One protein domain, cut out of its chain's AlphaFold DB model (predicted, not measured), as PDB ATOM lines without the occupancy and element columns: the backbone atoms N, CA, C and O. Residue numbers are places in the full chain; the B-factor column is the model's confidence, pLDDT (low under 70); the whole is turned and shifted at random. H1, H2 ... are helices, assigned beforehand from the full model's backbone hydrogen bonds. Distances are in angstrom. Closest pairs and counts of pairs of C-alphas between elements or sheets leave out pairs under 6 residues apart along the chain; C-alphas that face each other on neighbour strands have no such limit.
ATOM      1  N   ASP A 210      19.740  32.654 -32.387       71.44
ATOM      2  CA  ASP A 210      19.450  33.457 -33.586       71.44
ATOM      3  C   ASP A 210      20.426  33.206 -34.754       71.44
ATOM      4  O   ASP A 210      20.183  33.645 -35.877       71.44
ATOM      5  N   GLN A 211      21.532  32.503 -34.497       73.50
ATOM      6  CA  GLN A 211      22.574  32.156 -35.466       73.50
ATOM      7  C   GLN A 211      22.664  30.641 -35.716       73.50
ATOM      8  O   GLN A 211      23.622  30.185 -36.350       73.50
ATOM      9  N   CYS A 212      21.673  29.871 -35.258       77.38
ATOM     10  CA  CYS A 212      21.533  28.434 -35.499       77.38
ATOM     11  C   CYS A 212      20.355  28.119 -36.439       77.38
ATOM     12  O   CYS A 212      19.508  28.974 -36.703       77.38
ATOM     13  N   TYR A 213      20.295  26.893 -36.966       75.88
ATOM     14  CA  TYR A 213      19.067  26.391 -37.593       75.88
ATOM     15  C   TYR A 213      17.974  26.225 -36.521       75.88
ATOM     16  O   TYR A 213      18.317  25.839 -35.398       75.88
ATOM     17  N   PRO A 214      16.688  26.489 -36.845       78.25
ATOM     18  CA  PRO A 214      15.583  26.403 -35.890       78.25
ATOM     19  C   PRO A 214      15.612  25.123 -35.053       78.25
ATOM     20  O   PRO A 214      15.897  24.047 -35.573       78.25
ATOM     21  N   ASP A 215      15.352  25.276 -33.754       77.38
ATOM     22  CA  ASP A 215      15.287  24.202 -32.755       77.38
ATOM     23  C   ASP A 215      16.558  23.333 -32.608       77.38
ATOM     24  O   ASP A 215      16.508  22.256 -32.017       77.38
ATOM     25  N   THR A 216      17.726  23.806 -33.075       77.44
ATOM     26  CA  THR A 216      19.005  23.074 -32.964       77.44
ATOM     27  C   THR A 216      20.183  23.933 -32.491       77.44
ATOM     28  O   THR A 216      20.175  25.159 -32.573       77.44
ATOM     29  N   ASN A 217      21.262  23.270 -32.058       80.50
ATOM     30  CA  ASN A 217      22.545  23.903 -31.721       80.50
ATOM     31  C   ASN A 217      23.447  24.167 -32.951       80.50
ATOM     32  O   ASN A 217      24.589  24.609 -32.805       80.50
ATOM     33  N   ILE A 218      22.971  23.871 -34.166       78.56
ATOM     34  CA  ILE A 218      23.794  23.809 -35.380       78.56
ATOM     35  C   ILE A 218      23.924  25.209 -36.004       78.56
ATOM     36  O   ILE A 218      22.909  25.770 -36.417       78.56
ATOM     37  N   PRO A 219      25.136  25.786 -36.143       77.31
ATOM     38  CA  PRO A 219      25.303  27.150 -36.652       77.31
ATOM     39  C   PRO A 219      24.892  27.311 -38.119       77.31
ATOM     40  O   PRO A 219      25.312  26.528 -38.972       77.31
ATOM     41  N   LEU A 220      24.201  28.403 -38.453       72.44
ATOM     42  CA  LEU A 220      23.933  28.797 -39.841       72.44
ATOM     43  C   LEU A 220      25.249  29.031 -40.602       72.44
ATOM     44  O   LEU A 220      25.459  28.459 -41.673       72.44
ATOM     45  N   SER A 221      26.173  29.808 -40.017       75.56
ATOM     46  CA  SER A 221      27.475  30.130 -40.625       75.56
ATOM     47  C   SER A 221      28.318  28.881 -40.905       75.56
ATOM     48  O   SER A 221      28.447  27.991 -40.062       75.56
ATOM     49  N   THR A 222      28.931  28.845 -42.089       72.19
ATOM     50  CA  THR A 222      29.852  27.796 -42.551       72.19
ATOM     51  C   THR A 222      31.328  28.178 -42.389       72.19
ATOM     52  O   THR A 222      32.194  27.339 -42.608       72.19
ATOM     53  N   GLU A 223      31.647  29.406 -41.957       72.38
ATOM     54  CA  GLU A 223      33.013  29.973 -41.946       72.38
ATOM     55  C   GLU A 223      34.038  29.180 -41.112       72.38
ATOM     56  O   GLU A 223      35.246  29.308 -41.314       72.38
ATOM     57  N   LYS A 224      33.562  28.385 -40.147       72.62
ATOM     58  CA  LYS A 224      34.394  27.542 -39.273       72.62
ATOM     59  C   LYS A 224      34.713  26.171 -39.895       72.62
ATOM     60  O   LYS A 224      35.671  25.534 -39.460       72.62
ATOM     61  N   ILE A 225      33.949  25.735 -40.902       75.25
ATOM     62  CA  ILE A 225      34.069  24.415 -41.535       75.25
ATOM     63  C   ILE A 225      35.251  24.416 -42.508       75.25
ATOM     64  O   ILE A 225      35.311  25.203 -43.454       75.25
ATOM     65  N   LYS A 226      36.193  23.489 -42.314       81.81
ATOM     66  CA  LYS A 226      37.349  23.333 -43.205       81.81
ATOM     67  C   LYS A 226      37.018  22.405 -44.374       81.81
ATOM     68  O   LYS A 226      37.209  21.197 -44.285       81.81
ATOM     69  N   ILE A 227      36.540  22.980 -45.474       77.25
ATOM     70  CA  ILE A 227      36.123  22.233 -46.670       77.25
ATOM     71  C   ILE A 227      37.253  21.323 -47.191       77.25
ATOM     72  O   ILE A 227      38.354  21.787 -47.484       77.25
ATOM     73  N   GLY A 228      36.948  20.035 -47.353       76.88
ATOM     74  CA  GLY A 228      37.796  19.029 -47.996       76.88
ATOM     75  C   GLY A 228      38.762  18.277 -47.077       76.88
ATOM     76  O   GLY A 228      39.420  17.360 -47.558       76.88
ATOM     77  N   VAL A 229      38.841  18.594 -45.777       84.31
ATOM     78  CA  VAL A 229      39.879  18.051 -44.866       84.31
ATOM     79  C   VAL A 229      39.791  16.533 -44.642       84.31
ATOM     80  O   VAL A 229      40.791  15.897 -44.319       84.31
ATOM     81  N   PHE A 230      38.636  15.906 -44.890       82.44
ATOM     82  CA  PHE A 230      38.516  14.440 -44.885       82.44
ATOM     83  C   PHE A 230      39.455  13.756 -45.901       82.44
ATOM     84  O   PHE A 230      39.983  12.679 -45.619       82.44
ATOM     85  N   ARG A 231      39.721  14.417 -47.041       84.44
ATOM     86  CA  ARG A 231      40.455  13.875 -48.200       84.44
ATOM     87  C   ARG A 231      41.924  13.556 -47.909       84.44
ATOM     88  O   ARG A 231      42.512  12.768 -48.648       84.44
ATOM     89  N   ASP A 232      42.482  14.115 -46.833       75.56
ATOM     90  CA  ASP A 232      43.857  13.873 -46.376       75.56
ATOM     91  C   ASP A 232      44.079  12.421 -45.902       75.56
ATOM     92  O   ASP A 232      45.191  11.904 -46.002       75.56
ATOM     93  N   ILE A 233      43.028  11.753 -45.397       69.75
ATOM     94  CA  ILE A 233      43.089  10.371 -44.879       69.75
ATOM     95  C   ILE A 233      42.104   9.447 -45.607       69.75
ATOM     96  O   ILE A 233      42.445   8.305 -45.913       69.75
ATOM     97  N   ASN A 234      40.895   9.920 -45.919       70.44
ATOM     98  CA  ASN A 234      39.879   9.133 -46.613       70.44
ATOM     99  C   ASN A 234      39.338   9.908 -47.820       70.44
ATOM    100  O   ASN A 234      38.770  10.984 -47.674       70.44
ATOM    101  N   ARG A 235      39.491   9.356 -49.029       79.62
ATOM    102  CA  ARG A 235      39.018  10.009 -50.265       79.62
ATOM    103  C   ARG A 235      37.491  10.034 -50.391       79.62
ATOM    104  O   ARG A 235      36.975  10.835 -51.161       79.62
ATOM    105  N   ASP A 236      36.801   9.173 -49.649       87.69
ATOM    106  CA  ASP A 236      35.351   8.992 -49.684       87.69
ATOM    107  C   ASP A 236      34.700   9.584 -48.406       87.69
ATOM    108  O   ASP A 236      34.959   9.084 -47.302       87.69
ATOM    109  N   PRO A 237      33.857  10.633 -48.521       88.31
ATOM    110  CA  PRO A 237      33.181  11.232 -47.373       88.31
ATOM    111  C   PRO A 237      32.071  10.332 -46.811       88.31
ATOM    112  O   PRO A 237      31.898  10.298 -45.594       88.31
ATOM    113  N   LEU A 238      31.364   9.564 -47.649       89.06
ATOM    114  CA  LEU A 238      30.304   8.646 -47.216       89.06
ATOM    115  C   LEU A 238      30.887   7.524 -46.363       89.06
ATOM    116  O   LEU A 238      30.331   7.182 -45.319       89.06
ATOM    117  N   LYS A 239      32.057   7.003 -46.748       90.94
ATOM    118  CA  LYS A 239      32.798   6.037 -45.932       90.94
ATOM    119  C   LYS A 239      33.251   6.628 -44.598       90.94
ATOM    120  O   LYS A 239      33.179   5.931 -43.591       90.94
ATOM    121  N   LEU A 240      33.686   7.894 -44.542       90.62
ATOM    122  CA  LEU A 240      34.042   8.514 -43.257       90.62
ATOM    123  C   LEU A 240      32.812   8.699 -42.354       90.62
ATOM    124  O   LEU A 240      32.882   8.388 -41.167       90.62
ATOM    125  N   ILE A 241      31.690   9.148 -42.924       91.88
ATOM    126  CA  ILE A 241      30.405   9.279 -42.224       91.88
ATOM    127  C   ILE A 241      29.949   7.914 -41.693       91.88
ATOM    128  O   ILE A 241      29.692   7.782 -40.502       91.88
ATOM    129  N   SER A 242      29.929   6.876 -42.532       90.88
ATOM    130  CA  SER A 242      29.559   5.511 -42.134       90.88
ATOM    131  C   SER A 242      30.466   4.958 -41.025       90.88
ATOM    132  O   SER A 242      29.976   4.414 -40.034       90.88
ATOM    133  N   ASN A 243      31.784   5.167 -41.118       90.56
ATOM    134  CA  ASN A 243      32.733   4.770 -40.075       90.56
ATOM    135  C   ASN A 243      32.477   5.490 -38.738       90.56
ATOM    136  O   ASN A 243      32.506   4.840 -37.697       90.56
ATOM    137  N   PHE A 244      32.195   6.799 -38.752       92.00
ATOM    138  CA  PHE A 244      31.798   7.546 -37.551       92.00
ATOM    139  C   PHE A 244      30.489   6.999 -36.961       92.00
ATOM    140  O   PHE A 244      30.445   6.624 -35.792       92.00
ATOM    141  N   LEU A 245      29.447   6.865 -37.784       90.12
ATOM    142  CA  LEU A 245      28.121   6.427 -37.341       90.12
ATOM    143  C   LEU A 245      28.110   5.007 -36.746       90.12
ATOM    144  O   LEU A 245      27.264   4.706 -35.908       90.12
ATOM    145  N   THR A 246      29.049   4.147 -37.155       87.56
ATOM    146  CA  THR A 246      29.118   2.726 -36.762       87.56
ATOM    147  C   THR A 246      30.188   2.387 -35.715       87.56
ATOM    148  O   THR A 246      30.369   1.207 -35.427       87.56
ATOM    149  N   GLY A 247      30.915   3.365 -35.157       84.19
ATOM    150  CA  GLY A 247      32.015   3.106 -34.204       84.19
ATOM    151  C   GLY A 247      33.363   2.734 -34.850       84.19
ATOM    152  O   GLY A 247      34.391   2.686 -34.175       84.19
ATOM    153  N   ASN A 248      33.394   2.516 -36.167       84.94
ATOM    154  CA  ASN A 248      34.539   1.988 -36.917       84.94
ATOM    155  C   ASN A 248      35.544   3.072 -37.352       84.94
ATOM    156  O   ASN A 248      36.013   3.103 -38.497       84.94
ATOM    157  N   LEU A 249      35.887   3.990 -36.450       82.31
ATOM    158  CA  LEU A 249      36.939   4.978 -36.686       82.31
ATOM    159  C   LEU A 249      38.321   4.318 -36.617       82.31
ATOM    160  O   LEU A 249      38.625   3.553 -35.709       82.31
ATOM    161  N   THR A 250      39.189   4.635 -37.580       66.31
ATOM    162  CA  THR A 250      40.495   3.969 -37.747       66.31
ATOM    163  C   THR A 250      41.523   4.314 -36.666       66.31
ATOM    164  O   THR A 250      42.585   3.698 -36.629       66.31
ATOM    165  N   TYR A 251      41.252   5.318 -35.829       71.38
ATOM    166  CA  TYR A 251      42.113   5.750 -34.730       71.38
ATOM    167  C   TYR A 251      41.327   6.613 -33.730       71.38
ATOM    168  O   TYR A 251      40.535   7.466 -34.140       71.38
ATOM    169  N   TYR A 252      41.601   6.425 -32.436       69.81
ATOM    170  CA  TYR A 252      41.106   7.259 -31.337       69.81
ATOM    171  C   TYR A 252      42.227   8.211 -30.872       69.81
ATOM    172  O   TYR A 252      43.256   7.745 -30.372       69.81
ATOM    173  N   PRO A 253      42.095   9.533 -31.090       70.12
ATOM    174  CA  PRO A 253      43.188  10.483 -30.909       70.12
ATOM    175  C   PRO A 253      43.441  10.840 -29.445       70.12
ATOM    176  O   PRO A 253      42.659  11.542 -28.810       70.12
ATOM    177  N   THR A 254      44.614  10.459 -28.938       68.56
ATOM    178  CA  THR A 254      45.028  10.723 -27.548       68.56
ATOM    179  C   THR A 254      45.471  12.168 -27.289       68.56
ATOM    180  O   THR A 254      45.720  12.538 -26.143       68.56
ATOM    181  N   GLY A 255      45.576  13.008 -28.329       75.75
ATOM    182  CA  GLY A 255      45.964  14.416 -28.218       75.75
ATOM    183  C   GLY A 255      44.946  15.386 -28.823       75.75
ATOM    184  O   GLY A 255      44.503  15.214 -29.959       75.75
ATOM    185  N   HIS A 256      44.668  16.489 -28.115       77.44
ATOM    186  CA  HIS A 256      43.733  17.558 -28.517       77.44
ATOM    187  C   HIS A 256      43.922  18.056 -29.969       77.44
ATOM    188  O   HIS A 256      42.954  18.385 -30.651       77.44
ATOM    189  N   VAL A 257      45.160  18.111 -30.478       79.06
ATOM    190  CA  VAL A 257      45.442  18.519 -31.872       79.06
ATOM    191  C   VAL A 257      44.891  17.507 -32.884       79.06
ATOM    192  O   VAL A 257      44.266  17.902 -33.866       79.06
ATOM    193  N   GLN A 258      45.080  16.210 -32.628       81.56
ATOM    194  CA  GLN A 258      44.573  15.128 -33.474       81.56
ATOM    195  C   GLN A 258      43.046  15.015 -33.359       81.56
ATOM    196  O   GLN A 258      42.374  14.902 -34.379       81.56
ATOM    197  N   ARG A 259      42.488  15.145 -32.145       85.94
ATOM    198  CA  ARG A 259      41.032  15.186 -31.915       85.94
ATOM    199  C   ARG A 259      40.381  16.332 -32.682       85.94
ATOM    200  O   ARG A 259      39.422  16.113 -33.418       85.94
ATOM    201  N   LYS A 260      40.965  17.536 -32.637       86.25
ATOM    202  CA  LYS A 260      40.478  18.670 -33.432       86.25
ATOM    203  C   LYS A 260      40.521  18.397 -34.942       86.25
ATOM    204  O   LYS A 260      39.596  18.807 -35.638       86.25
ATOM    205  N   HIS A 261      41.546  17.701 -35.439       86.75
ATOM    206  CA  HIS A 261      41.631  17.305 -36.847       86.75
ATOM    207  C   HIS A 261      40.566  16.260 -37.224       86.75
ATOM    208  O   HIS A 261      39.906  16.436 -38.239       86.75
ATOM    209  N   GLN A 262      40.320  15.247 -36.389       87.94
ATOM    210  CA  GLN A 262      39.252  14.261 -36.612       87.94
ATOM    211  C   GLN A 262      37.863  14.921 -36.656       87.94
ATOM    212  O   GLN A 262      37.076  14.637 -37.557       87.94
ATOM    213  N   LEU A 263      37.594  15.881 -35.762       90.94
ATOM    214  CA  LEU A 263      36.393  16.722 -35.827       90.94
ATOM    215  C   LEU A 263      36.306  17.519 -37.137       90.94
ATOM    216  O   LEU A 263      35.244  17.556 -37.751       90.94
ATOM    217  N   ASP A 264      37.409  18.143 -37.581       87.94
ATOM    218  CA  ASP A 264      37.449  18.873 -38.860       87.94
ATOM    219  C   ASP A 264      37.139  17.946 -40.054       87.94
ATOM    220  O   ASP A 264      36.501  18.371 -41.015       87.94
ATOM    221  N   GLN A 265      37.581  16.683 -40.001       90.25
ATOM    222  CA  GLN A 265      37.325  15.679 -41.037       90.25
ATOM    223  C   GLN A 265      35.854  15.247 -41.066       90.25
ATOM    224  O   GLN A 265      35.252  15.250 -42.139       90.25
ATOM    225  N   ILE A 266      35.266  14.917 -39.911       91.69
ATOM    226  CA  ILE A 266      33.862  14.489 -39.808       91.69
ATOM    227  C   ILE A 266      32.926  15.640 -40.211       91.69
ATOM    228  O   ILE A 266      32.093  15.467 -41.101       91.69
ATOM    229  N   GLU A 267      33.115  16.836 -39.641       91.31
ATOM    230  CA  GLU A 267      32.337  18.039 -39.981       91.31
ATOM    231  C   GLU A 267      32.448  18.378 -41.479       91.31
ATOM    232  O   GLU A 267      31.444  18.679 -42.129       91.31
ATOM    233  N   SER A 268      33.646  18.259 -42.066       86.88
ATOM    234  CA  SER A 268      33.830  18.479 -43.503       86.88
ATOM    235  C   SER A 268      33.195  17.404 -44.384       86.88
ATOM    236  O   SER A 268      32.842  17.733 -45.516       86.88
ATOM    237  N   ALA A 269      33.104  16.145 -43.947       89.44
ATOM    238  CA  ALA A 269      32.521  15.076 -44.756       89.44
ATOM    239  C   ALA A 269      30.998  15.225 -44.849       89.44
ATOM    240  O   ALA A 269      30.459  15.196 -45.956       89.44
ATOM    241  N   PHE A 270      30.319  15.483 -43.721       89.00
ATOM    242  CA  PHE A 270      28.893  15.830 -43.727       89.00
ATOM    243  C   PHE A 270      28.628  17.072 -44.597       89.00
ATOM    244  O   PHE A 270      27.713  17.056 -45.420       89.00
ATOM    245  N   TYR A 271      29.474  18.106 -44.499       87.12
ATOM    246  CA  TYR A 271      29.317  19.336 -45.282       87.12
ATOM    247  C   TYR A 271      29.486  19.146 -46.802       87.12
ATOM    248  O   TYR A 271      28.684  19.667 -47.576       87.12
ATOM    249  N   ASP A 272      30.486  18.378 -47.255       85.25
ATOM    250  CA  ASP A 272      30.705  18.067 -48.684       85.25
ATOM    251  C   ASP A 272      29.480  17.358 -49.306       85.25
ATOM    252  O   ASP A 272      29.129  17.591 -50.470       85.25
ATOM    253  N   GLN A 273      28.790  16.576 -48.468       83.88
ATOM    254  CA  GLN A 273      27.564  15.824 -48.738       83.88
ATOM    255  C   GLN A 273      26.256  16.612 -48.529       83.88
ATOM    256  O   GLN A 273      25.179  16.051 -48.714       83.88
ATOM    257  N   GLY A 274      26.309  17.903 -48.181       78.44
ATOM    258  CA  GLY A 274      25.113  18.750 -48.047       78.44
ATOM    259  C   GLY A 274      24.413  18.712 -46.682       78.44
ATOM    260  O   GLY A 274      23.314  19.254 -46.543       78.44
ATOM    261  N   TRP A 275      25.039  18.102 -45.674       86.62
ATOM    262  CA  TRP A 275      24.534  18.013 -44.302       86.62
ATOM    263  C   TRP A 275      25.300  18.937 -43.343       86.62
ATOM    264  O   TRP A 275      26.457  19.297 -43.566       86.62
ATOM    265  N   ARG A 276      24.655  19.320 -42.242       87.06
ATOM    266  CA  ARG A 276      25.241  20.081 -41.131       87.06
ATOM    267  C   ARG A 276      25.130  19.265 -39.845       87.06
ATOM    268  O   ARG A 276      24.158  18.544 -39.662       87.06
ATOM    269  N   VAL A 277      26.115  19.396 -38.960       89.38
ATOM    270  CA  VAL A 277      26.198  18.682 -37.675       89.38
ATOM    271  C   VAL A 277      26.538  19.655 -36.555       89.38
ATOM    272  O   VAL A 277      27.215  20.656 -36.804       89.38
ATOM    273  N   ASP A 278      26.110  19.368 -35.323       89.19
ATOM    274  CA  ASP A 278      26.655  20.074 -34.164       89.19
ATOM    275  C   ASP A 278      28.022  19.478 -33.828       89.19
ATOM    276  O   ASP A 278      28.154  18.311 -33.461       89.19
ATOM    277  N   ARG A 279      29.056  20.309 -33.940       88.62
ATOM    278  CA  ARG A 279      30.423  19.925 -33.614       88.62
ATOM    279  C   ARG A 279      30.602  19.596 -32.127       88.62
ATOM    280  O   ARG A 279      31.493  18.816 -31.816       88.62
ATOM    281  N   VAL A 280      29.791  20.156 -31.222       87.75
ATOM    282  CA  VAL A 280      29.855  19.846 -29.781       87.75
ATOM    283  C   VAL A 280      29.239  18.478 -29.492       87.75
ATOM    284  O   VAL A 280      29.845  17.694 -28.762       87.75
ATOM    285  N   ALA A 281      28.097  18.159 -30.104       89.06
ATOM    286  CA  ALA A 281      27.544  16.810 -30.099       89.06
ATOM    287  C   ALA A 281      28.545  15.795 -30.670       89.06
ATOM    288  O   ALA A 281      28.894  14.854 -29.968       89.06
ATOM    289  N   VAL A 282      29.087  16.015 -31.878       90.88
ATOM    290  CA  VAL A 282      30.084  15.107 -32.486       90.88
ATOM    291  C   VAL A 282      31.310  14.911 -31.583       90.88
ATOM    292  O   VAL A 282      31.809  13.796 -31.495       90.88
ATOM    293  N   ASP A 283      31.778  15.949 -30.880       91.19
ATOM    294  CA  ASP A 283      32.908  15.818 -29.950       91.19
ATOM    295  C   ASP A 283      32.572  14.920 -28.752       91.19
ATOM    296  O   ASP A 283      33.304  13.977 -28.486       91.19
ATOM    297  N   ARG A 284      31.427  15.125 -28.091       88.56
ATOM    298  CA  ARG A 284      31.005  14.255 -26.976       88.56
ATOM    299  C   ARG A 284      30.718  12.821 -27.417       88.56
ATOM    300  O   ARG A 284      31.065  11.886 -26.712       88.56
ATOM    301  N   VAL A 285      30.140  12.646 -28.603       89.31
ATOM    302  CA  VAL A 285      29.891  11.322 -29.190       89.31
ATOM    303  C   VAL A 285      31.210  10.574 -29.411       89.31
ATOM    304  O   VAL A 285      31.274   9.380 -29.144       89.31
ATOM    305  N   LEU A 286      32.289  11.260 -29.809       89.12
ATOM    306  CA  LEU A 286      33.628  10.658 -29.893       89.12
ATOM    307  C   LEU A 286      34.222  10.278 -28.523       89.12
ATOM    308  O   LEU A 286      35.068   9.386 -28.485       89.12
ATOM    309  N   ASP A 287      33.804  10.916 -27.424       88.06
ATOM    310  CA  ASP A 287      34.163  10.484 -26.064       88.06
ATOM    311  C   ASP A 287      33.356   9.247 -25.649       88.06
ATOM    312  O   ASP A 287      33.958   8.248 -25.265       88.06
ATOM    313  N   ASP A 288      32.032   9.245 -25.835       86.69
ATOM    314  CA  ASP A 288      31.168   8.082 -25.559       86.69
ATOM    315  C   ASP A 288      31.617   6.836 -26.358       86.69
ATOM    316  O   ASP A 288      31.706   5.729 -25.819       86.69
ATOM    317  N   MET A 289      31.977   7.011 -27.637       87.25
ATOM    318  CA  MET A 289      32.552   5.958 -28.488       87.25
ATOM    319  C   MET A 289      33.886   5.420 -27.941       87.25
ATOM    320  O   MET A 289      34.178   4.236 -28.098       87.25
ATOM    321  N   GLN A 290      34.702   6.270 -27.308       83.50
ATOM    322  CA  GLN A 290      36.031   5.911 -26.806       83.50
ATOM    323  C   GLN A 290      35.999   5.312 -25.388       83.50
ATOM    324  O   GLN A 290      36.797   4.422 -25.093       83.50
ATOM    325  N   GLU A 291      35.107   5.786 -24.514       81.00
ATOM    326  CA  GLU A 291      34.987   5.318 -23.125       81.00
ATOM    327  C   GLU A 291      34.044   4.116 -22.977       81.00
ATOM    328  O   GLU A 291      34.324   3.220 -22.178       81.00
ATOM    329  N   LEU A 292      32.949   4.071 -23.747       75.75
ATOM    330  CA  LEU A 292      31.893   3.056 -23.624       75.75
ATOM    331  C   LEU A 292      31.839   2.080 -24.812       75.75
ATOM    332  O   LEU A 292      31.204   1.031 -24.713       75.75
ATOM    333  N   GLY A 293      32.488   2.400 -25.937       78.19
ATOM    334  CA  GLY A 293      32.462   1.570 -27.151       78.19
ATOM    335  C   GLY A 293      31.136   1.614 -27.923       78.19
ATOM    336  O   GLY A 293      30.894   0.752 -28.769       78.19
ATOM    337  N   HIS A 294      30.268   2.586 -27.626       82.19
ATOM    338  CA  HIS A 294      28.976   2.771 -28.292       82.19
ATOM    339  C   HIS A 294      29.150   3.217 -29.756       82.19
ATOM    340  O   HIS A 294      30.126   3.880 -30.106       82.19
ATOM    341  N   LYS A 295      28.175   2.916 -30.623       87.50
ATOM    342  CA  LYS A 295      28.043   3.575 -31.940       87.50
ATOM    343  C   LYS A 295      27.435   4.969 -31.767       87.50
ATOM    344  O   LYS A 295      26.726   5.208 -30.795       87.50
ATOM    345  N   ALA A 296      27.602   5.870 -32.739       85.31
ATOM    346  CA  ALA A 296      27.041   7.224 -32.640       85.31
ATOM    347  C   ALA A 296      25.515   7.219 -32.398       85.31
ATOM    348  O   ALA A 296      25.032   7.906 -31.505       85.31
ATOM    349  N   PHE A 297      24.767   6.377 -33.121       81.69
ATOM    350  CA  PHE A 297      23.315   6.203 -32.938       81.69
ATOM    351  C   PHE A 297      22.897   5.588 -31.590       81.69
ATOM    352  O   PHE A 297      21.722   5.644 -31.245       81.69
ATOM    353  N   GLU A 298      23.832   5.019 -30.829       81.44
ATOM    354  CA  GLU A 298      23.603   4.437 -29.498       81.44
ATOM    355  C   GLU A 298      23.910   5.450 -28.375       81.44
ATOM    356  O   GLU A 298      23.937   5.096 -27.196       81.44
ATOM    357  N   THR A 299      24.147   6.718 -28.732       83.75
ATOM    358  CA  THR A 299      24.341   7.827 -27.790       83.75
ATOM    359  C   THR A 299      23.134   8.767 -27.804       83.75
ATOM    360  O   THR A 299      22.735   9.285 -28.853       83.75
ATOM    361  N   ASP A 300      22.589   9.062 -26.622       83.44
ATOM    362  CA  ASP A 300      21.508  10.048 -26.454       83.44
ATOM    363  C   ASP A 300      21.887  11.416 -27.045       83.44
ATOM    364  O   ASP A 300      21.042  12.138 -27.572       83.44
ATOM    365  N   ILE A 301      23.176  11.768 -26.987       85.75
ATOM    366  CA  ILE A 301      23.710  13.052 -27.447       85.75
ATOM    367  C   ILE A 301      23.547  13.213 -28.963       85.75
ATOM    368  O   ILE A 301      23.140  14.288 -29.412       85.75
ATOM    369  N   PHE A 302      23.824  12.165 -29.747       86.38
ATOM    370  CA  PHE A 302      23.641  12.194 -31.200       86.38
ATOM    371  C   PHE A 302      22.158  12.183 -31.582       86.38
ATOM    372  O   PHE A 302      21.746  12.952 -32.446       86.38
ATOM    373  N   VAL A 303      21.342  11.374 -30.896       82.88
ATOM    374  CA  VAL A 303      19.887  11.294 -31.128       82.88
ATOM    375  C   VAL A 303      19.188  12.626 -30.814       82.88
ATOM    376  O   VAL A 303      18.262  13.017 -31.519       82.88
ATOM    377  N   GLN A 304      19.659  13.371 -29.809       81.88
ATOM    378  CA  GLN A 304      19.150  14.708 -29.471       81.88
ATOM    379  C   GLN A 304      19.683  15.832 -30.382       81.88
ATOM    380  O   GLN A 304      19.131  16.929 -30.368       81.88
ATOM    381  N   ASN A 305      20.749  15.597 -31.157       85.69
ATOM    382  CA  ASN A 305      21.406  16.608 -32.000       85.69
ATOM    383  C   ASN A 305      21.695  16.047 -33.404       85.69
ATOM    384  O   ASN A 305      22.821  16.131 -33.905       85.69
ATOM    385  N   LEU A 306      20.674  15.442 -34.020       86.31
ATOM    386  CA  LEU A 306      20.797  14.789 -35.322       86.31
ATOM    387  C   LEU A 306      21.290  15.753 -36.422       86.31
ATOM    388  O   LEU A 306      20.968  16.946 -36.398       86.31
ATOM    389  N   PRO A 307      22.040  15.249 -37.422       87.88
ATOM    390  CA  PRO A 307      22.431  16.032 -38.589       87.88
ATOM    391  C   PRO A 307      21.223  16.622 -39.340       87.88
ATOM    392  O   PRO A 307      20.196  15.962 -39.483       87.88
ATOM    393  N   ILE A 308      21.368  17.827 -39.901       84.25
ATOM    394  CA  ILE A 308      20.346  18.484 -40.742       84.25
ATOM    395  C   ILE A 308      20.784  18.446 -42.209       84.25
ATOM    396  O   ILE A 308      21.898  18.870 -42.527       84.25
ATOM    397  N   ARG A 309      19.904  18.015 -43.120       80.69
ATOM    398  CA  ARG A 309      20.094  18.165 -44.573       80.69
ATOM    399  C   ARG A 309      19.797  19.610 -44.970       80.69
ATOM    400  O   ARG A 309      18.705  20.104 -44.716       80.69
ATOM    401  N   VAL A 310      20.772  20.289 -45.572       74.19
ATOM    402  CA  VAL A 310      20.686  21.723 -45.920       74.19
ATOM    403  C   VAL A 310      20.830  21.965 -47.423       74.19
ATOM    404  O   VAL A 310      20.278  22.932 -47.940       74.19
ATOM    405  N   ASP A 311      21.520  21.080 -48.143       71.50
ATOM    406  CA  ASP A 311      21.473  21.043 -49.605       71.50
ATOM    407  C   ASP A 311      20.401  20.040 -50.057       71.50
ATOM    408  O   ASP A 311      20.488  18.841 -49.778       71.50
ATOM    409  N   HIS A 312      19.376  20.520 -50.763       68.00
ATOM    410  CA  HIS A 312      18.340  19.655 -51.329       68.00
ATOM    411  C   HIS A 312      18.854  18.836 -52.526       68.00
ATOM    412  O   HIS A 312      18.371  17.727 -52.744       68.00
ATOM    413  N   TYR A 313      19.868  19.320 -53.253       61.38
ATOM    414  CA  TYR A 313      20.435  18.665 -54.441       61.38
ATOM    415  C   TYR A 313      21.504  17.610 -54.111       61.38
ATOM    416  O   TYR A 313      22.067  16.990 -55.012       61.38
ATOM    417  N   LYS A 314      21.790  17.398 -52.823       72.50
ATOM    418  CA  LYS A 314      22.732  16.399 -52.308       72.50
ATOM    419  C   LYS A 314      22.143  15.657 -51.113       72.50
ATOM    420  O   LYS A 314      21.054  15.970 -50.644       72.50
ATOM    421  N   GLY A 315      22.895  14.692 -50.589       72.94
ATOM    422  CA  GLY A 315      22.699  14.198 -49.231       72.94
ATOM    423  C   GLY A 315      21.776  12.996 -49.081       72.94
ATOM    424  O   GLY A 315      21.800  12.395 -48.012       72.94
ATOM    425  N   GLU A 316      21.051  12.574 -50.123       80.31
ATOM    426  CA  GLU A 316      20.287  11.313 -50.090       80.31
ATOM    427  C   GLU A 316      21.158  10.098 -49.743       80.31
ATOM    428  O   GLU A 316      20.683   9.133 -49.157       80.31
ATOM    429  N   GLU A 317      22.428  10.114 -50.143       83.00
ATOM    430  CA  GLU A 317      23.376   9.025 -49.901       83.00
ATOM    431  C   GLU A 317      23.699   8.906 -48.405       83.00
ATOM    432  O   GLU A 317      23.704   7.805 -47.858       83.00
ATOM    433  N   VAL A 318      23.852  10.040 -47.714       81.00
ATOM    434  CA  VAL A 318      23.974  10.102 -46.249       81.00
ATOM    435  C   VAL A 318      22.656   9.730 -45.568       81.00
ATOM    436  O   VAL A 318      22.683   9.033 -44.562       81.00
ATOM    437  N   GLU A 319      21.508  10.114 -46.128       86.00
ATOM    438  CA  GLU A 319      20.180   9.720 -45.631       86.00
ATOM    439  C   GLU A 319      20.006   8.190 -45.654       86.00
ATOM    440  O   GLU A 319      19.655   7.579 -44.645       86.00
ATOM    441  N   LYS A 320      20.374   7.556 -46.777       86.81
ATOM    442  CA  LYS A 320      20.393   6.096 -46.968       86.81
ATOM    443  C   LYS A 320      21.395   5.416 -46.029       86.81
ATOM    444  O   LYS A 320      21.068   4.382 -45.452       86.81
ATOM    445  N   VAL A 321      22.585   5.996 -45.825       84.25
ATOM    446  CA  VAL A 321      23.558   5.503 -44.832       84.25
ATOM    447  C   VAL A 321      22.967   5.560 -43.423       84.25
ATOM    448  O   VAL A 321      22.973   4.536 -42.744       84.25
ATOM    449  N   MET A 322      22.412   6.700 -43.001       84.75
ATOM    450  CA  MET A 322      21.843   6.883 -41.663       84.75
ATOM    451  C   MET A 322      20.678   5.930 -41.393       84.75
ATOM    452  O   MET A 322      20.701   5.254 -40.368       84.75
ATOM    453  N   ALA A 323      19.735   5.783 -42.331       85.56
ATOM    454  CA  ALA A 323      18.677   4.775 -42.240       85.56
ATOM    455  C   ALA A 323      19.266   3.357 -42.106       85.56
ATOM    456  O   ALA A 323      18.992   2.660 -41.136       85.56
ATOM    457  N   SER A 324      20.197   2.973 -42.989       85.69
ATOM    458  CA  SER A 324      20.798   1.627 -42.990       85.69
ATOM    459  C   SER A 324      21.675   1.286 -41.773       85.69
ATOM    460  O   SER A 324      22.097   0.130 -41.642       85.69
ATOM    461  N   VAL A 325      22.002   2.277 -40.934       81.31
ATOM    462  CA  VAL A 325      22.686   2.105 -39.643       81.31
ATOM    463  C   VAL A 325      21.685   2.166 -38.489       81.31
ATOM    464  O   VAL A 325      21.833   1.381 -37.562       81.31
ATOM    465  N   ALA A 326      20.642   3.001 -38.558       77.94
ATOM    466  CA  ALA A 326      19.536   2.997 -37.599       77.94
ATOM    467  C   ALA A 326      18.770   1.659 -37.614       77.94
ATOM    468  O   ALA A 326      18.588   1.059 -36.560       77.94
ATOM    469  N   ASP A 327      18.470   1.114 -38.799       74.06
ATOM    470  CA  ASP A 327      17.872  -0.222 -39.001       74.06
ATOM    471  C   ASP A 327      18.765  -1.380 -38.495       74.06
ATOM    472  O   ASP A 327      18.346  -2.537 -38.467       74.06
ATOM    473  N   LYS A 328      20.029  -1.091 -38.145       64.81
ATOM    474  CA  LYS A 328      21.022  -2.043 -37.613       64.81
ATOM    475  C   LYS A 328      21.522  -1.680 -36.216       64.81
ATOM    476  O   LYS A 328      22.348  -2.412 -35.665       64.81
TER     477      LYS A 328
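Overview. This is residues 210 to 328 of the 502 residues of an uncharacterized protein of Hyaloscypha hepaticicola (UniProt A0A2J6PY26). A rounded helical body is built round the longest helix, H3, from which H2 and H4 slant steeply away; H6 runs side by side with H2, while short H1 packs on H3 and short H5 on H4. Residues 210 to 228 form a long stretch with no named element, 12 to 23 A from the mean of the C-alphas. The 119 printed residues have six named helices, H1 to H6 in order, and no named strand; the class is all helix, though under half of the residues, 59, are in named elements. The whole is compact, with a radius of gyration of the C-alphas of 13.3 A and spans of 33 by 32 by 29 A.

Along the chain. Find C-alpha 256 at (43.733, 17.558, -28.517); from there H3, residues 256 to 272, runs 24.0 A. H4 is residues 279 to 291, 18.6 A; H2 237 to 245, 12.2 A. H6, residues 316 to 326, 15.0 A, ends at (19.536, 2.997, -37.599). H1 is residues 229 to 232 and H5 300 to 304, 6.0 A each.

Arrangement. Look at Pro 237 and Ala 269, C-alphas 4.7 A apart, the closest where H2 touches H3, opposite ways at a steep tilt of 59 degrees. H4 touches H3 at 58 degrees, also steep and opposite ways, closest at C-alphas 263 and 283, 6.9 A. H6 touches H2 the same way at a shallow 21 degrees, closest at C-alphas 238 and 318, 6.6 A. H1 touches H3, C-alphas 230 and 265 closest at 4.2 A; H5 touches H4, C-alphas 281 and 301 closest at 6.0 A. H4 and H6 are apart. In H2 to H6 every O i to N i+4 pair is within hydrogen-bond range; H1 is too short for one, and its one O i to N i+3 pair is not within range.

Size, cuts and confidence. C-alphas 254 and 313 are farthest apart, 37.3 A. The printed part has no cut; the H5 to H6 link is long. Residues 275 to 276 pair antiparallel with 308 to 309. Mean pLDDT of the printed part is 82.0, with residues 233, 250, 252, 254, 312 to 313 and 328 under 70.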